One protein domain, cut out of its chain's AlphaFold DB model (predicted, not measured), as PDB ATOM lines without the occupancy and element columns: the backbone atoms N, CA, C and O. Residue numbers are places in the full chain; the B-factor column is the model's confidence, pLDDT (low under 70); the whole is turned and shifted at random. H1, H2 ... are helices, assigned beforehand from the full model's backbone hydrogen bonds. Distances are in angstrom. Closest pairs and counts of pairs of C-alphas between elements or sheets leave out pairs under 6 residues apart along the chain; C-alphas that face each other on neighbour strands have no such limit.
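AT A GLANCE: This is residues 17 to 152 of the 153 residues of an uncharacterized protein of Nitrosomonas communis (UniProt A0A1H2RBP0). One long helix, H6, runs along one side of the domain, with shorter helices on one side of it: H3 packs with its residues 42 to 49 on residues 129 to 136 of H6 at a steep slant, H1 and H2 lie near residues 139 to 143 of H6, and H4 and H5 make a further layer beyond H3, away from H6. The long link of residues 95 to 124 loops round the end where H6 begins. The 136 printed residues hold six named helices, H1 to H6 in chain order, and no named strand; the class is all helix. The whole is only just compact, close to loose, with a radius of gyration of the C-alphas of 17.0 A and spans of 57 by 39 by 29 A.

HOW THE PARTS SIT: H6, residues 125 to 150, touches H3, residues 42 to 59, opposite ways at a steep tilt of 48 degrees; the closest C-alphas, of Ala 45 and Tyr 132, are 6.7 A apart. H2, residues 27 to 34, only just touches H6, with 3 pairs of C-alphas within 8 A, the closest being Ile 29 and Leu 139 at 7.7 A. H1, residues 17 to 25, is close to H6 but not clearly touching, with C-alphas 22 and 140 7.5 A apart. H4, residues 66 to 76, touches H3, with C-alphas 48 and 73 6.3 A apart, and is apart from H6. H5, residues 87 to 94, only just touches H4, with 3 pairs of C-alphas within 8 A, the closest being Ile 70 and Ile 90 at 6.8 A. Every O i to N i+4 pair is within hydrogen-bond range in H1, H3, H4, H5 and H6; in H2, 3 of 4 are.

IN THESE COORDINATES: H6 measures 38.2 A, H3 24.9 A, H4 15.2 A, H1 12.4 A, H2 11.6 A and H5 10.4 A from first to last C-alpha. H1 begins at C-alpha 17 (82.193, -30.846, -3.750); H6 ends at C-alpha 150 (99.744, -48.656, 1.362).

THE WHOLE: The C-alphas of Glu 101 and Cys 152, the two farthest apart, are 58.8 A apart. The printed part has no cut. The link from H5 to H6 is long. Residues 83 and 152 have pLDDT under 70.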
ATOM      1  N   SER A  17      81.705 -29.972  -2.679       80.31
ATOM      2  CA  SER A  17      82.193 -30.846  -3.750       80.31
ATOM      3  C   SER A  17      83.585 -31.414  -3.447       80.31
ATOM      4  O   SER A  17      83.850 -32.574  -3.756       80.31
ATOM      5  N   ILE A  18      84.460 -30.630  -2.804       84.44
ATOM      6  CA  ILE A  18      85.797 -31.074  -2.395       84.44
ATOM      7  C   ILE A  18      85.675 -32.121  -1.288       84.44
ATOM      8  O   ILE A  18      86.230 -33.209  -1.421       84.44
ATOM      9  N   LEU A  19      84.901 -31.838  -0.237       85.19
ATOM     10  CA  LEU A  19      84.688 -32.774   0.872       85.19
ATOM     11  C   LEU A  19      84.073 -34.097   0.404       85.19
ATOM     12  O   LEU A  19      84.527 -35.167   0.802       85.19
ATOM     13  N   ASN A  20      83.103 -34.042  -0.507       86.75
ATOM     14  CA  ASN A  20      82.477 -35.239  -1.059       86.75
ATOM     15  C   ASN A  20      83.457 -36.094  -1.870       86.75
ATOM     16  O   ASN A  20      83.361 -37.318  -1.825       86.75
ATOM     17  N   LYS A  21      84.444 -35.496  -2.553       89.00
ATOM     18  CA  LYS A  21      85.522 -36.271  -3.193       89.00
ATOM     19  C   LYS A  21      86.336 -37.053  -2.163       89.00
ATOM     20  O   LYS A  21      86.584 -38.235  -2.382       89.00
ATOM     21  N   PHE A  22      86.698 -36.433  -1.037       89.75
ATOM     22  CA  PHE A  22      87.406 -37.121   0.047       89.75
ATOM     23  C   PHE A  22      86.561 -38.240   0.663       89.75
ATOM     24  O   PHE A  22      87.042 -39.360   0.772       89.75
ATOM     25  N   ARG A  23      85.286 -37.981   0.973       89.81
ATOM     26  CA  ARG A  23      84.355 -38.983   1.531       89.81
ATOM     27  C   ARG A  23      84.095 -40.167   0.600       89.81
ATOM     28  O   ARG A  23      83.849 -41.271   1.072       89.81
ATOM     29  N   ASN A  24      84.086 -39.935  -0.711       88.94
ATOM     30  CA  ASN A  24      83.895 -40.996  -1.701       88.94
ATOM     31  C   ASN A  24      85.173 -41.802  -1.934       88.94
ATOM     32  O   ASN A  24      85.086 -42.989  -2.225       88.94
ATOM     33  N   LYS A  25      86.344 -41.168  -1.805       89.56
ATOM     34  CA  LYS A  25      87.634 -41.851  -1.921       89.56
ATOM     35  C   LYS A  25      87.978 -42.650  -0.660       89.56
ATOM     36  O   LYS A  25      88.473 -43.764  -0.767       89.56
ATOM     37  N   TYR A  26      87.698 -42.096   0.518       88.88
ATOM     38  CA  TYR A  26      88.056 -42.666   1.814       88.88
ATOM     39  C   TYR A  26      86.791 -42.903   2.641       88.88
ATOM     40  O   TYR A  26      86.316 -42.019   3.356       88.88
ATOM     41  N   GLN A  27      86.227 -44.108   2.543       84.31
ATOM     42  CA  GLN A  27      84.974 -44.447   3.225       84.31
ATOM     43  C   GLN A  27      85.089 -44.337   4.759       84.31
ATOM     44  O   GLN A  27      84.124 -43.934   5.407       84.31
ATOM     45  N   SER A  28      86.284 -44.573   5.316       87.44
ATOM     46  CA  SER A  28      86.611 -44.392   6.739       87.44
ATOM     47  C   SER A  28      86.347 -42.975   7.257       87.44
ATOM     48  O   SER A  28      86.046 -42.808   8.437       87.44
ATOM     49  N   ILE A  29      86.398 -41.951   6.393       90.69
ATOM     50  CA  ILE A  29      86.073 -40.572   6.785       90.69
ATOM     51  C   ILE A  29      84.626 -40.486   7.262       90.69
ATOM     52  O   ILE A  29      84.382 -39.886   8.300       90.69
ATOM     53  N   LYS A  30      83.672 -41.113   6.560       89.19
ATOM     54  CA  LYS A  30      82.252 -41.066   6.953       89.19
ATOM     55  C   LYS A  30      82.025 -41.725   8.313       89.19
ATOM     56  O   LYS A  30      81.231 -41.234   9.114       89.19
ATOM     57  N   ASP A  31      82.743 -42.814   8.576       90.00
ATOM     58  CA  ASP A  31      82.655 -43.525   9.850       90.00
ATOM     59  C   ASP A  31      83.216 -42.676  10.992       90.00
ATOM     60  O   ASP A  31      82.550 -42.533  12.014       90.00
ATOM     61  N   ILE A  32      84.379 -42.045  10.801       91.75
ATOM     62  CA  ILE A  32      84.999 -41.153  11.795       91.75
ATOM     63  C   ILE A  32      84.162 -39.883  11.999       91.75
ATOM     64  O   ILE A  32      83.984 -39.417  13.126       91.75
ATOM     65  N   GLU A  33      83.588 -39.330  10.928       91.88
ATOM     66  CA  GLU A  33      82.682 -38.182  11.004       91.88
ATOM     67  C   GLU A  33      81.492 -38.462  11.924       91.88
ATOM     68  O   GLU A  33      81.094 -37.574  12.676       91.88
ATOM     69  N   ALA A  34      80.941 -39.677  11.881       89.81
ATOM     70  CA  ALA A  34      79.810 -40.084  12.706       89.81
ATOM     71  C   ALA A  34      80.217 -40.628  14.087       89.81
ATOM     72  O   ALA A  34      79.456 -40.483  15.042       89.81
ATOM     73  N   LYS A  35      81.383 -41.274  14.191       88.88
ATOM     74  CA  LYS A  35      81.872 -41.976  15.383       88.88
ATOM     75  C   LYS A  35      83.307 -41.548  15.679       88.88
ATOM     76  O   LYS A  35      84.261 -42.082  15.125       88.88
ATOM     77  N   ASN A  36      83.456 -40.592  16.587       88.25
ATOM     78  CA  ASN A  36      84.749 -40.096  17.051       88.25
ATOM     79  C   ASN A  36      84.704 -39.800  18.555       88.25
ATOM     80  O   ASN A  36      83.634 -39.728  19.158       88.25
ATOM     81  N   GLY A  37      85.879 -39.589  19.151       85.94
ATOM     82  CA  GLY A  37      86.019 -39.323  20.586       85.94
ATOM     83  C   GLY A  37      85.399 -38.009  21.073       85.94
ATOM     84  O   GLY A  37      85.293 -37.819  22.278       85.94
ATOM     85  N   LEU A  38      84.969 -37.112  20.174       83.12
ATOM     86  CA  LEU A  38      84.308 -35.852  20.539       83.12
ATOM     87  C   LEU A  38      82.790 -36.012  20.691       83.12
ATOM     88  O   LEU A  38      82.128 -35.070  21.119       83.12
ATOM     89  N   ASN A  39      82.236 -37.175  20.321       85.81
ATOM     90  CA  ASN A  39      80.797 -37.449  20.310       85.81
ATOM     91  C   ASN A  39      79.978 -36.377  19.557       85.81
ATOM     92  O   ASN A  39      78.845 -36.058  19.911       85.81
ATOM     93  N   ILE A  40      80.580 -35.789  18.521       88.44
ATOM     94  CA  ILE A  40      79.979 -34.772  17.659       88.44
ATOM     95  C   ILE A  40      80.100 -35.247  16.221       88.44
ATOM     96  O   ILE A  40      81.138 -35.766  15.809       88.44
ATOM     97  N   ASN A  41      79.050 -35.027  15.431       92.94
ATOM     98  CA  ASN A  41      79.127 -35.289  14.005       92.94
ATOM     99  C   ASN A  41      80.021 -34.234  13.325       92.94
ATOM    100  O   ASN A  41      79.659 -33.059  13.246       92.94
ATOM    101  N   LEU A  42      81.190 -34.636  12.824       92.44
ATOM    102  CA  LEU A  42      82.147 -33.689  12.243       92.44
ATOM    103  C   LEU A  42      81.644 -33.085  10.925       92.44
ATOM    104  O   LEU A  42      81.920 -31.916  10.653       92.44
ATOM    105  N   SER A  43      80.837 -33.815  10.144       91.56
ATOM    106  CA  SER A  43      80.197 -33.233   8.958       91.56
ATOM    107  C   SER A  43      79.246 -32.102   9.345       91.56
ATOM    108  O   SER A  43      79.192 -31.091   8.646       91.56
ATOM    109  N   LEU A  44      78.507 -32.249  10.449       94.25
ATOM    110  CA  LEU A  44      77.660 -31.180  10.978       94.25
ATOM    111  C   LEU A  44      78.496 -29.971  11.397       94.25
ATOM    112  O   LEU A  44      78.161 -28.852  11.015       94.25
ATOM    113  N   ALA A  45      79.589 -30.185  12.134       94.62
ATOM    114  CA  ALA A  45      80.467 -29.105  12.577       94.62
ATOM    115  C   ALA A  45      81.012 -28.289  11.391       94.62
ATOM    116  O   ALA A  45      80.897 -27.063  11.377       94.62
ATOM    117  N   ILE A  46      81.520 -28.956  10.350       93.56
ATOM    118  CA  ILE A  46      82.050 -28.280   9.157       93.56
ATOM    119  C   ILE A  46      80.947 -27.553   8.374       93.56
ATOM    120  O   ILE A  46      81.132 -26.397   7.981       93.56
ATOM    121  N   SER A  47      79.778 -28.176   8.188       92.75
ATOM    122  CA  SER A  47      78.637 -27.523   7.531       92.75
ATOM    123  C   SER A  47      78.123 -26.312   8.315       92.75
ATOM    124  O   SER A  47      77.768 -25.296   7.712       92.75
ATOM    125  N   LEU A  48      78.108 -26.386   9.646       95.38
ATOM    126  CA  LEU A  48      77.721 -25.273  10.505       95.38
ATOM    127  C   LEU A  48      78.698 -24.103  10.351       95.38
ATOM    128  O   LEU A  48      78.257 -22.990  10.080       95.38
ATOM    129  N   ILE A  49      80.009 -24.350  10.428       94.94
ATOM    130  CA  ILE A  49      81.050 -23.319  10.269       94.94
ATOM    131  C   ILE A  49      80.913 -22.579   8.937       94.94
ATOM    132  O   ILE A  49      80.966 -21.346   8.893       94.94
ATOM    133  N   GLU A  50      80.684 -23.315   7.847       92.38
ATOM    134  CA  GLU A  50      80.454 -22.738   6.522       92.38
ATOM    135  C   GLU A  50      79.281 -21.742   6.536       92.38
ATOM    136  O   GLU A  50      79.402 -20.613   6.036       92.38
ATOM    137  N   LYS A  51      78.152 -22.140   7.137       93.19
ATOM    138  CA  LYS A  51      76.956 -21.299   7.215       93.19
ATOM    139  C   LYS A  51      77.117 -20.127   8.175       93.19
ATOM    140  O   LYS A  51      76.701 -19.024   7.817       93.19
ATOM    141  N   LEU A  52      77.732 -20.330   9.341       95.38
ATOM    142  CA  LEU A  52      78.018 -19.262  10.300       95.38
ATOM    143  C   LEU A  52      78.862 -18.179   9.629       95.38
ATOM    144  O   LEU A  52      78.449 -17.023   9.594       95.38
ATOM    145  N   ARG A  53      79.970 -18.556   8.972       93.31
ATOM    146  CA  ARG A  53      80.808 -17.619   8.207       93.31
ATOM    147  C   ARG A  53      79.992 -16.838   7.176       93.31
ATOM    148  O   ARG A  53      80.181 -15.633   7.030       93.31
ATOM    149  N   HIS A  54      79.091 -17.499   6.449       92.25
ATOM    150  CA  HIS A  54      78.253 -16.828   5.454       92.25
ATOM    151  C   HIS A  54      77.327 -15.779   6.087       92.25
ATOM    152  O   HIS A  54      77.213 -14.673   5.562       92.25
ATOM    153  N   VAL A  55      76.679 -16.103   7.205       95.88
ATOM    154  CA  VAL A  55      75.783 -15.174   7.911       95.88
ATOM    155  C   VAL A  55      76.570 -14.034   8.556       95.88
ATOM    156  O   VAL A  55      76.157 -12.883   8.449       95.88
ATOM    157  N   ILE A  56      77.725 -14.312   9.157       95.06
ATOM    158  CA  ILE A  56      78.594 -13.287   9.752       95.06
ATOM    159  C   ILE A  56      79.024 -12.273   8.692       95.06
ATOM    160  O   ILE A  56      78.774 -11.081   8.842       95.06
ATOM    161  N   VAL A  57      79.582 -12.748   7.575       94.19
ATOM    162  CA  VAL A  57      80.148 -11.876   6.535       94.19
ATOM    163  C   VAL A  57      79.074 -11.126   5.745       94.19
ATOM    164  O   VAL A  57      79.283  -9.976   5.375       94.19
ATOM    165  N   HIS A  58      77.934 -11.757   5.449       92.62
ATOM    166  CA  HIS A  58      76.944 -11.179   4.530       92.62
ATOM    167  C   HIS A  58      75.667 -10.669   5.199       92.62
ATOM    168  O   HIS A  58      74.866 -10.016   4.535       92.62
ATOM    169  N   LYS A  59      75.439 -10.991   6.474       94.06
ATOM    170  CA  LYS A  59      74.225 -10.618   7.216       94.06
ATOM    171  C   LYS A  59      74.531 -10.049   8.606       94.06
ATOM    172  O   LYS A  59      73.643 -10.008   9.452       94.06
ATOM    173  N   GLY A  60      75.784  -9.662   8.865       94.00
ATOM    174  CA  GLY A  60      76.205  -9.098  10.152       94.00
ATOM    175  C   GLY A  60      76.001 -10.044  11.338       94.00
ATOM    176  O   GLY A  60      75.788  -9.588  12.453       94.00
ATOM    177  N   GLY A  61      75.988 -11.360  11.100       95.25
ATOM    178  CA  GLY A  61      75.817 -12.363  12.154       95.25
ATOM    179  C   GLY A  61      74.367 -12.631  12.568       95.25
ATOM    180  O   GLY A  61      74.147 -13.509  13.395       95.25
ATOM    181  N   LYS A  62      73.370 -11.952  11.984       97.44
ATOM    182  CA  LYS A  62      71.953 -12.166  12.315       97.44
ATOM    183  C   LYS A  62      71.261 -13.067  11.292       97.44
ATOM    184  O   LYS A  62      71.262 -12.794  10.088       97.44
ATOM    185  N   VAL A  63      70.638 -14.147  11.760       97.00
ATOM    186  CA  VAL A  63      69.738 -14.962  10.934       97.00
ATOM    187  C   VAL A  63      68.331 -14.370  10.955       97.00
ATOM    188  O   VAL A  63      67.915 -13.746  11.923       97.00
ATOM    189  N   SER A  64      67.582 -14.538   9.869       94.25
ATOM    190  CA  SER A  64      66.191 -14.070   9.800       94.25
ATOM    191  C   SER A  64      65.219 -15.015  10.508       94.25
ATOM    192  O   SER A  64      64.181 -14.584  10.986       94.25
ATOM    193  N   ASN A  65      65.539 -16.309  10.520       95.25
ATOM    194  CA  ASN A  65      64.770 -17.352  11.185       95.25
ATOM    195  C   ASN A  65      65.742 -18.481  11.564       95.25
ATOM    196  O   ASN A  65      66.316 -19.125  10.674       95.25
ATOM    197  N   LYS A  66      65.961 -18.677  12.869       95.62
ATOM    198  CA  LYS A  66      66.882 -19.688  13.400       95.62
ATOM    199  C   LYS A  66      66.441 -21.117  13.090       95.62
ATOM    200  O   LYS A  66      67.277 -21.911  12.667       95.62
ATOM    201  N   ASP A  67      65.158 -21.439  13.197       94.00
ATOM    202  CA  ASP A  67      64.664 -22.799  12.934       94.00
ATOM    203  C   ASP A  67      64.925 -23.227  11.489       94.00
ATOM    204  O   ASP A  67      65.398 -24.332  11.213       94.00
ATOM    205  N   ASN A  68      64.699 -22.313  10.548       94.00
ATOM    206  CA  ASN A  68      65.014 -22.538   9.147       94.00
ATOM    207  C   ASN A  68      66.530 -22.668   8.926       94.00
ATOM    208  O   ASN A  68      66.971 -23.493   8.126       94.00
ATOM    209  N   PHE A  69      67.348 -21.891   9.643       95.69
ATOM    210  CA  PHE A  69      68.804 -22.046   9.605       95.69
ATOM    211  C   PHE A  69      69.240 -23.435  10.092       95.69
ATOM    212  O   PHE A  69      70.039 -24.088   9.414       95.69
ATOM    213  N   ILE A  70      68.696 -23.911  11.214       95.25
ATOM    214  CA  ILE A  70      68.970 -25.240  11.777       95.25
ATOM    215  C   ILE A  70      68.572 -26.323  10.777       95.25
ATOM    216  O   ILE A  70      69.405 -27.148  10.399       95.25
ATOM    217  N   LYS A  71      67.336 -26.272  10.271       93.50
ATOM    218  CA  LYS A  71      66.816 -27.229   9.287       93.50
ATOM    219  C   LYS A  71      67.725 -27.329   8.062       93.50
ATOM    220  O   LYS A  71      68.198 -28.415   7.735       93.50
ATOM    221  N   LEU A  72      68.049 -26.192   7.444       91.69
ATOM    222  CA  LEU A  72      68.921 -26.143   6.267       91.69
ATOM    223  C   LEU A  72      70.358 -26.595   6.568       91.69
ATOM    224  O   LEU A  72      71.100 -26.935   5.648       91.69
ATOM    225  N   THR A  73      70.810 -26.513   7.820       93.38
ATOM    226  CA  THR A  73      72.137 -27.000   8.234       93.38
ATOM    227  C   THR A  73      72.154 -28.513   8.312       93.38
ATOM    228  O   THR A  73      73.036 -29.128   7.720       93.38
ATOM    229  N   LEU A  74      71.133 -29.106   8.928       93.31
ATOM    230  CA  LEU A  74      70.988 -30.557   9.033       93.31
ATOM    231  C   LEU A  74      70.723 -31.218   7.675       93.31
ATOM    232  O   LEU A  74      71.257 -32.290   7.396       93.31
ATOM    233  N   GLU A  75      69.949 -30.572   6.801       89.81
ATOM    234  CA  GLU A  75      69.730 -31.039   5.426       89.81
ATOM    235  C   GLU A  75      71.039 -31.072   4.626       89.81
ATOM    236  O   GLU A  75      71.333 -32.068   3.969       89.81
ATOM    237  N   ASN A  76      71.866 -30.028   4.736       86.31
ATOM    238  CA  ASN A  76      73.124 -29.932   3.994       86.31
ATOM    239  C   ASN A  76      74.148 -31.017   4.361       86.31
ATOM    240  O   ASN A  76      74.967 -31.373   3.517       86.31
ATOM    241  N   CYS A  77      74.125 -31.521   5.596       86.94
ATOM    242  CA  CYS A  77      75.017 -32.590   6.046       86.94
ATOM    243  C   CYS A  77      74.350 -33.974   6.069       86.94
ATOM    244  O   CYS A  77      74.918 -34.907   6.630       86.94
ATOM    245  N   GLY A  78      73.151 -34.124   5.492       86.38
ATOM    246  CA  GLY A  78      72.454 -35.414   5.420       86.38
ATOM    247  C   GLY A  78      71.963 -35.956   6.767       86.38
ATOM    248  O   GLY A  78      71.724 -37.152   6.889       86.38
ATOM    249  N   LEU A  79      71.812 -35.094   7.780       87.75
ATOM    250  CA  LEU A  79      71.315 -35.453   9.118       87.75
ATOM    251  C   LEU A  79      69.845 -35.070   9.336       87.75
ATOM    252  O   LEU A  79      69.308 -35.268  10.427       87.75
ATOM    253  N   SER A  80      69.189 -34.510   8.317       84.81
ATOM    254  CA  SER A  80      67.752 -34.249   8.353       84.81
ATOM    255  C   SER A  80      66.974 -35.556   8.221       84.81
ATOM    256  O   SER A  80      67.208 -36.327   7.293       84.81
ATOM    257  N   ASN A  81      66.030 -35.797   9.131       79.62
ATOM    258  CA  ASN A  81      65.224 -37.020   9.147       79.62
ATOM    259  C   ASN A  81      63.724 -36.707   9.070       79.62
ATOM    260  O   ASN A  81      62.991 -36.919  10.034       79.62
ATOM    261  N   ASN A  82      63.266 -36.138   7.948       74.19
ATOM    262  CA  ASN A  82      61.849 -35.816   7.697       74.19
ATOM    263  C   ASN A  82      61.155 -35.087   8.871       74.19
ATOM    264  O   ASN A  82      59.999 -35.353   9.192       74.19
ATOM    265  N   GLY A  83      61.879 -34.186   9.545       65.50
ATOM    266  CA  GLY A  83      61.379 -33.430  10.700       65.50
ATOM    267  C   GLY A  83      61.641 -34.058  12.077       65.50
ATOM    268  O   GLY A  83      61.444 -33.384  13.079       65.50
ATOM    269  N   LYS A  84      62.150 -35.294  12.159       73.44
ATOM    270  CA  LYS A  84      62.580 -35.960  13.406       73.44
ATOM    271  C   LYS A  84      64.092 -35.857  13.602       73.44
ATOM    272  O   LYS A  84      64.801 -36.860  13.703       73.44
ATOM    273  N   ASN A  85      64.590 -34.628  13.587       83.56
ATOM    274  CA  ASN A  85      66.008 -34.359  13.786       83.56
ATOM    275  C   ASN A  85      66.412 -34.718  15.219       83.56
ATOM    276  O   ASN A  85      65.647 -34.491  16.155       83.56
ATOM    277  N   LYS A  86      67.610 -35.278  15.399       87.06
ATOM    278  CA  LYS A  86      68.099 -35.606  16.739       87.06
ATOM    279  C   LYS A  86      68.312 -34.330  17.550       87.06
ATOM    280  O   LYS A  86      68.988 -33.413  17.077       87.06
ATOM    281  N   GLN A  87      67.792 -34.312  18.775       90.56
ATOM    282  CA  GLN A  87      67.887 -33.154  19.665       90.56
ATOM    283  C   GLN A  87      69.345 -32.741  19.913       90.56
ATOM    284  O   GLN A  87      69.662 -31.562  19.833       90.56
ATOM    285  N   GLU A  88      70.257 -33.709  20.044       91.56
ATOM    286  CA  GLU A  88      71.696 -33.463  20.225       91.56
ATOM    287  C   GLU A  88      72.314 -32.575  19.124       91.56
ATOM    288  O   GLU A  88      73.186 -31.752  19.393       91.56
ATOM    289  N   HIS A  89      71.850 -32.697  17.875       93.81
ATOM    290  CA  HIS A  89      72.342 -31.884  16.759       93.81
ATOM    291  C   HIS A  89      71.766 -30.468  16.785       93.81
ATOM    292  O   HIS A  89      72.449 -29.510  16.423       93.81
ATOM    293  N   ILE A  90      70.510 -30.338  17.212       94.25
ATOM    294  CA  ILE A  90      69.842 -29.048  17.389       94.25
ATOM    295  C   ILE A  90      70.528 -28.280  18.520       94.25
ATOM    296  O   ILE A  90      70.919 -27.129  18.333       94.25
ATOM    297  N   ASP A  91      70.751 -28.945  19.653       93.62
ATOM    298  CA  ASP A  91      71.426 -28.381  20.818       93.62
ATOM    299  C   ASP A  91      72.852 -27.955  20.474       93.62
ATOM    300  O   ASP A  91      73.269 -26.858  20.837       93.62
ATOM    301  N   PHE A  92      73.579 -28.770  19.702       94.50
ATOM    302  CA  PHE A  92      74.903 -28.411  19.198       94.50
ATOM    303  C   PHE A  92      74.891 -27.106  18.386       94.50
ATOM    304  O   PHE A  92      75.728 -26.239  18.623       94.50
ATOM    305  N   ILE A  93      73.940 -26.925  17.462       95.81
ATOM    306  CA  ILE A  93      73.836 -25.683  16.674       95.81
ATOM    307  C   ILE A  93      73.444 -24.496  17.566       95.81
ATOM    308  O   ILE A  93      73.986 -23.402  17.408       95.81
ATOM    309  N   ASN A  94      72.526 -24.704  18.512       94.69
ATOM    310  CA  ASN A  94      72.031 -23.655  19.403       94.69
ATOM    311  C   ASN A  94      73.116 -23.059  20.309       94.69
ATOM    312  O   ASN A  94      72.988 -21.904  20.699       94.69
ATOM    313  N   GLN A  95      74.208 -23.784  20.580       92.50
ATOM    314  CA  GLN A  95      75.355 -23.268  21.347       92.50
ATOM    315  C   GLN A  95      76.020 -22.031  20.721       92.50
ATOM    316  O   GLN A  95      76.795 -21.357  21.395       92.50
ATOM    317  N   TYR A  96      75.744 -21.745  19.446       95.19
ATOM    318  CA  TYR A  96      76.327 -20.632  18.694       95.19
ATOM    319  C   TYR A  96      75.358 -19.462  18.499       95.19
ATOM    320  O   TYR A  96      75.648 -18.561  17.712       95.19
ATOM    321  N   PHE A  97      74.205 -19.474  19.172       95.00
ATOM    322  CA  PHE A  97      73.206 -18.410  19.123       95.00
ATOM    323  C   PHE A  97      72.995 -17.787  20.503       95.00
ATOM    324  O   PHE A  97      73.143 -18.454  21.526       95.00
ATOM    325  N   GLY A  98      72.621 -16.507  20.521       92.44
ATOM    326  CA  GLY A  98      72.207 -15.815  21.737       92.44
ATOM    327  C   GLY A  98      70.867 -16.316  22.291       92.44
ATOM    328  O   GLY A  98      70.252 -17.260  21.787       92.44
ATOM    329  N   SER A  99      70.384 -15.641  23.330       89.69
ATOM    330  CA  SER A  99      69.099 -15.904  23.986       89.69
ATOM    331  C   SER A  99      68.217 -14.650  24.004       89.69
ATOM    332  O   SER A  99      68.683 -13.542  23.726       89.69
ATOM    333  N   GLY A 100      66.923 -14.823  24.295       91.06
ATOM    334  CA  GLY A 100      65.962 -13.717  24.371       91.06
ATOM    335  C   GLY A 100      65.888 -12.920  23.067       91.06
ATOM    336  O   GLY A 100      65.746 -13.492  21.989       91.06
ATOM    337  N   GLU A 101      66.044 -11.599  23.145       92.69
ATOM    338  CA  GLU A 101      66.040 -10.713  21.968       92.69
ATOM    339  C   GLU A 101      67.188 -10.985  20.972       92.69
ATOM    340  O   GLU A 101      67.107 -10.621  19.793       92.69
ATOM    341  N   TYR A 102      68.239 -11.678  21.421       92.88
ATOM    342  CA  TYR A 102      69.401 -12.064  20.623       92.88
ATOM    343  C   TYR A 102      69.334 -13.512  20.124       92.88
ATOM    344  O   TYR A 102      70.323 -14.019  19.601       92.88
ATOM    345  N   GLU A 103      68.185 -14.189  20.218       95.25
ATOM    346  CA  GLU A 103      68.034 -15.604  19.834       95.25
ATOM    347  C   GLU A 103      68.425 -15.931  18.383       95.25
ATOM    348  O   GLU A 103      68.706 -17.084  18.059       95.25
ATOM    349  N   ASN A 104      68.413 -14.921  17.512       96.69
ATOM    350  CA  ASN A 104      68.748 -15.007  16.094       96.69
ATOM    351  C   ASN A 104      70.138 -14.416  15.781       96.69
ATOM    352  O   ASN A 104      70.516 -14.301  14.613       96.69
ATOM    353  N   LEU A 105      70.890 -13.991  16.793       96.81
ATOM    354  CA  LEU A 105      72.243 -13.473  16.645       96.81
ATOM    355  C   LEU A 105      73.246 -14.597  16.894       96.81
ATOM    356  O   LEU A 105      73.147 -15.310  17.888       96.81
ATOM    357  N   ILE A 106      74.206 -14.750  15.986       96.12
ATOM    358  CA  ILE A 106      75.326 -15.671  16.169       96.12
ATOM    359  C   ILE A 106      76.274 -15.095  17.223       96.12
ATOM    360  O   ILE A 106      76.724 -13.954  17.098       96.12
ATOM    361  N   THR A 107      76.638 -15.914  18.206       92.56
ATOM    362  CA  THR A 107      77.565 -15.558  19.282       92.56
ATOM    363  C   THR A 107      78.812 -16.426  19.181       92.56
ATOM    364  O   THR A 107      78.743 -17.642  19.324       92.56
ATOM    365  N   LEU A 108      79.956 -15.787  18.920       91.44
ATOM    366  CA  LEU A 108      81.280 -16.428  18.896       91.44
ATOM    367  C   LEU A 108      82.201 -15.945  20.025       91.44
ATOM    368  O   LEU A 108      83.369 -16.321  20.054       91.44
ATOM    369  N   LEU A 109      81.685 -15.092  20.910       86.50
ATOM    370  CA  LEU A 109      82.406 -14.611  22.083       86.50
ATOM    371  C   LEU A 109      82.408 -15.668  23.183       86.50
ATOM    372  O   LEU A 109      81.660 -16.649  23.130       86.50
ATOM    373  N   GLU A 110      83.237 -15.440  24.190       83.81
ATOM    374  CA  GLU A 110      83.293 -16.256  25.385       83.81
ATOM    375  C   GLU A 110      81.939 -16.266  26.108       83.81
ATOM    376  O   GLU A 110      81.369 -15.221  26.428       83.81
ATOM    377  N   ILE A 111      81.417 -17.465  26.375       83.19
ATOM    378  CA  ILE A 111      80.164 -17.648  27.118       83.19
ATOM    379  C   ILE A 111      80.504 -18.151  28.515       83.19
ATOM    380  O   ILE A 111      81.205 -19.155  28.672       83.19
ATOM    381  N   ARG A 112      79.993 -17.469  29.542       80.44
ATOM    382  CA  ARG A 112      80.177 -17.881  30.934       80.44
ATOM    383  C   ARG A 112      79.430 -19.186  31.197       80.44
ATOM    384  O   ARG A 112      78.251 -19.310  30.892       80.44
ATOM    385  N   ILE A 113      80.128 -20.165  31.766       81.44
ATOM    386  CA  ILE A 113      79.566 -21.500  32.026       81.44
ATOM    387  C   ILE A 113      78.753 -21.501  33.328       81.44
ATOM    388  O   ILE A 113      77.763 -22.219  33.446       81.44
ATOM    389  N   ARG A 114      79.189 -20.706  34.312       80.62
ATOM    390  CA  ARG A 114      78.583 -20.600  35.643       80.62
ATOM    391  C   ARG A 114      78.576 -19.157  36.119       80.62
ATOM    392  O   ARG A 114      79.630 -18.575  36.388       80.62
ATOM    393  N   GLU A 115      77.387 -18.573  36.181       78.06
ATOM    394  CA  GLU A 115      77.174 -17.225  36.719       78.06
ATOM    395  C   GLU A 115      77.160 -17.212  38.253       78.06
ATOM    396  O   GLU A 115      77.504 -16.201  38.858       78.06
ATOM    397  N   ASP A 116      76.843 -18.352  38.869       85.00
ATOM    398  CA  ASP A 116      76.734 -18.571  40.315       85.00
ATOM    399  C   ASP A 116      78.081 -18.564  41.053       85.00
ATOM    400  O   ASP A 116      78.119 -18.416  42.274       85.00
ATOM    401  N   LEU A 117      79.195 -18.711  40.333       84.44
ATOM    402  CA  LEU A 117      80.531 -18.766  40.924       84.44
ATOM    403  C   LEU A 117      81.262 -17.422  40.800       84.44
ATOM    404  O   LEU A 117      81.231 -16.809  39.731       84.44
ATOM    405  N   PRO A 118      82.020 -16.990  41.828       82.38
ATOM    406  CA  PRO A 118      82.803 -15.749  41.784       82.38
ATOM    407  C   PRO A 118      84.005 -15.821  40.824       82.38
ATOM    408  O   PRO A 118      84.652 -14.812  40.563       82.38
ATOM    409  N   ILE A 119      84.308 -17.008  40.291       86.00
ATOM    410  CA  ILE A 119      85.389 -17.244  39.334       86.00
ATOM    411  C   ILE A 119      84.820 -17.155  37.915       86.00
ATOM    412  O   ILE A 119      83.808 -17.783  37.595       86.00
ATOM    413  N   LYS A 120      85.493 -16.395  37.047       81.62
ATOM    414  CA  LYS A 120      85.157 -16.282  35.623       81.62
ATOM    415  C   LYS A 120      85.565 -17.572  34.906       81.62
ATOM    416  O   LYS A 120      86.728 -17.755  34.566       81.62
ATOM    417  N   ILE A 121      84.608 -18.482  34.732       84.12
ATOM    418  CA  ILE A 121      84.780 -19.711  33.950       84.12
ATOM    419  C   ILE A 121      84.022 -19.535  32.644       84.12
ATOM    420  O   ILE A 121      82.794 -19.415  32.638       84.12
ATOM    421  N   GLU A 122      84.760 -19.524  31.544       86.62
ATOM    422  CA  GLU A 122      84.221 -19.220  30.228       86.62
ATOM    423  C   GLU A 122      84.584 -20.290  29.212       86.62
ATOM    424  O   GLU A 122      85.604 -20.971  29.317       86.62
ATOM    425  N   ARG A 123      83.717 -20.422  28.215       84.12
ATOM    426  CA  ARG A 123      83.931 -21.258  27.047       84.12
ATOM    427  C   ARG A 123      84.258 -20.366  25.860       84.12
ATOM    428  O   ARG A 123      83.401 -19.601  25.428       84.12
ATOM    429  N   ASP A 124      85.456 -20.519  25.307       89.44
ATOM    430  CA  ASP A 124      85.840 -19.878  24.049       89.44
ATOM    431  C   ASP A 124      85.177 -20.602  22.867       89.44
ATOM    432  O   ASP A 124      85.586 -21.685  22.436       89.44
ATOM    433  N   VAL A 125      84.095 -20.006  22.371       91.25
ATOM    434  CA  VAL A 125      83.266 -20.569  21.304       91.25
ATOM    435  C   VAL A 125      83.999 -20.564  19.959       91.25
ATOM    436  O   VAL A 125      83.878 -21.524  19.189       91.25
ATOM    437  N   LEU A 126      84.777 -19.516  19.675       91.94
ATOM    438  CA  LEU A 126      85.523 -19.390  18.426       91.94
ATOM    439  C   LEU A 126      86.634 -20.439  18.342       91.94
ATOM    440  O   LEU A 126      86.741 -21.131  17.325       91.94
ATOM    441  N   SER A 127      87.413 -20.607  19.411       92.12
ATOM    442  CA  SER A 127      88.491 -21.600  19.455       92.12
ATOM    443  C   SER A 127      87.973 -23.024  19.266       92.12
ATOM    444  O   SER A 127      88.625 -23.828  18.603       92.12
ATOM    445  N   ILE A 128      86.771 -23.338  19.754       92.00
ATOM    446  CA  ILE A 128      86.139 -24.645  19.520       92.00
ATOM    447  C   ILE A 128      85.837 -24.867  18.032       92.00
ATOM    448  O   ILE A 128      86.131 -25.940  17.503       92.00
ATOM    449  N   LEU A 129      85.297 -23.864  17.326       93.56
ATOM    450  CA  LEU A 129      85.053 -23.974  15.880       93.56
ATOM    451  C   LEU A 129      86.354 -24.137  15.091       93.56
ATOM    452  O   LEU A 129      86.427 -24.959  14.176       93.56
ATOM    453  N   ILE A 130      87.388 -23.378  15.460       93.94
ATOM    454  CA  ILE A 130      88.724 -23.510  14.872       93.94
ATOM    455  C   ILE A 130      89.279 -24.915  15.138       93.94
ATOM    456  O   ILE A 130      89.816 -25.542  14.226       93.94
ATOM    457  N   GLY A 131      89.078 -25.448  16.344       94.44
ATOM    458  CA  GLY A 131      89.446 -26.813  16.711       94.44
ATOM    459  C   GLY A 131      88.817 -27.860  15.792       94.44
ATOM    460  O   GLY A 131      89.526 -28.742  15.309       94.44
ATOM    461  N   TYR A 132      87.526 -27.735  15.460       94.62
ATOM    462  CA  TYR A 132      86.893 -28.640  14.493       94.62
ATOM    463  C   TYR A 132      87.496 -28.523  13.090       94.62
ATOM    464  O   TYR A 132      87.692 -29.547  12.437       94.62
ATOM    465  N   LEU A 133      87.828 -27.313  12.622       93.69
ATOM    466  CA  LEU A 133      88.482 -27.133  11.318       93.69
ATOM    467  C   LEU A 133      89.855 -27.802  11.278       93.69
ATOM    468  O   LEU A 133      90.158 -28.511  10.321       93.69
ATOM    469  N   ILE A 134      90.670 -27.588  12.312       94.50
ATOM    470  CA  ILE A 134      92.015 -28.165  12.406       94.50
ATOM    471  C   ILE A 134      91.928 -29.687  12.511       94.50
ATOM    472  O   ILE A 134      92.613 -30.385  11.766       94.50
ATOM    473  N   GLY A 135      91.052 -30.210  13.374       92.75
ATOM    474  CA  GLY A 135      90.848 -31.651  13.526       92.75
ATOM    475  C   GLY A 135      90.400 -32.311  12.223       92.75
ATOM    476  O   GLY A 135      90.914 -33.361  11.845       92.75
ATOM    477  N   TYR A 136      89.504 -31.663  11.476       92.94
ATOM    478  CA  TYR A 136      89.057 -32.177  10.186       92.94
ATOM    479  C   TYR A 136      90.142 -32.089   9.100       92.94
ATOM    480  O   TYR A 136      90.283 -32.996   8.279       92.94
ATOM    481  N   ALA A 137      90.944 -31.020   9.093       93.06
ATOM    482  CA  ALA A 137      92.093 -30.909   8.198       93.06
ATOM    483  C   ALA A 137      93.121 -32.015   8.475       93.06
ATOM    484  O   ALA A 137      93.594 -32.660   7.539       93.06
ATOM    485  N   PHE A 138      93.410 -32.279   9.752       93.19
ATOM    486  CA  PHE A 138      94.299 -33.360  10.171       93.19
ATOM    487  C   PHE A 138      93.784 -34.728   9.712       93.19
ATOM    488  O   PHE A 138      94.541 -35.489   9.116       93.19
ATOM    489  N   LEU A 139      92.483 -34.993   9.872       92.12
ATOM    490  CA  LEU A 139      91.843 -36.219   9.385       92.12
ATOM    491  C   LEU A 139      92.067 -36.432   7.879       92.12
ATOM    492  O   LEU A 139      92.438 -37.524   7.454       92.12
ATOM    493  N   ILE A 140      91.870 -35.398   7.052       91.81
ATOM    494  CA  ILE A 140      92.111 -35.502   5.603       91.81
ATOM    495  C   ILE A 140      93.583 -35.822   5.307       91.81
ATOM    496  O   ILE A 140      93.873 -36.651   4.436       91.81
ATOM    497  N   ILE A 141      94.506 -35.149   6.000       92.62
ATOM    498  CA  ILE A 141      95.949 -35.336   5.818       92.62
ATOM    499  C   ILE A 141      96.342 -36.770   6.171       92.62
ATOM    500  O   ILE A 141      96.986 -37.436   5.363       92.62
ATOM    501  N   GLU A 142      95.906 -37.265   7.328       91.56
ATOM    502  CA  GLU A 142      96.211 -38.612   7.809       91.56
ATOM    503  C   GLU A 142      95.694 -39.692   6.848       91.56
ATOM    504  O   GLU A 142      96.439 -40.593   6.460       91.56
ATOM    505  N   MET A 143      94.450 -39.560   6.376       89.50
ATOM    506  CA  MET A 143      93.868 -40.507   5.416       89.50
ATOM    507  C   MET A 143      94.619 -40.514   4.085       89.50
ATOM    508  O   MET A 143      94.823 -41.566   3.480       89.50
ATOM    509  N   THR A 144      95.072 -39.344   3.636       88.25
ATOM    510  CA  THR A 144      95.849 -39.227   2.399       88.25
ATOM    511  C   THR A 144      97.240 -39.840   2.558       88.25
ATOM    512  O   THR A 144      97.694 -40.559   1.672       88.25
ATOM    513  N   TYR A 145      97.894 -39.608   3.697       88.69
ATOM    514  CA  TYR A 145      99.210 -40.168   3.993       88.69
ATOM    515  C   TYR A 145      99.183 -41.701   4.086       88.69
ATOM    516  O   TYR A 145     100.015 -42.373   3.475       88.69
ATOM    517  N   ASN A 146      98.197 -42.262   4.793       85.88
ATOM    518  CA  ASN A 146      98.057 -43.710   4.956       85.88
ATOM    519  C   ASN A 146      97.810 -44.424   3.619       85.88
ATOM    520  O   ASN A 146      98.392 -45.481   3.379       85.88
ATOM    521  N   GLN A 147      97.024 -43.818   2.723       82.25
ATOM    522  CA  GLN A 147      96.811 -44.341   1.372       82.25
ATOM    523  C   GLN A 147      98.123 -44.409   0.577       82.25
ATOM    524  O   GLN A 147      98.460 -45.462   0.038       82.25
ATOM    525  N   CYS A 148      98.893 -43.314   0.545       78.44
ATOM    526  CA  CYS A 148     100.182 -43.282  -0.153       78.44
ATOM    527  C   CYS A 148     101.150 -44.340   0.386       78.44
ATOM    528  O   CYS A 148     101.885 -44.946  -0.385       78.44
ATOM    529  N   ARG A 149     101.131 -44.600   1.699       79.94
ATOM    530  CA  ARG A 149     101.961 -45.645   2.303       79.94
ATOM    531  C   ARG A 149     101.548 -47.049   1.854       79.94
ATOM    532  O   ARG A 149     102.429 -47.847   1.563       79.94
ATOM    533  N   SER A 150     100.246 -47.338   1.788       77.56
ATOM    534  CA  SER A 150      99.744 -48.656   1.362       77.56
ATOM    535  C   SER A 150      99.999 -48.979  -0.112       77.56
ATOM    536  O   SER A 150     100.088 -50.146  -0.459       77.56
ATOM    537  N   GLU A 151     100.140 -47.971  -0.976       74.44
ATOM    538  CA  GLU A 151     100.438 -48.161  -2.406       74.44
ATOM    539  C   GLU A 151     101.929 -48.450  -2.677       74.44
ATOM    540  O   GLU A 151     102.288 -48.847  -3.785       74.44
ATOM    541  N   CYS A 152     102.807 -48.253  -1.686       63.31
ATOM    542  CA  CYS A 152     104.253 -48.490  -1.792       63.31
ATOM    543  C   CYS A 152     104.718 -49.841  -1.214       63.31
ATOM    544  O   CYS A 152     105.914 -50.131  -1.268       63.31
TER     545      CYS A 152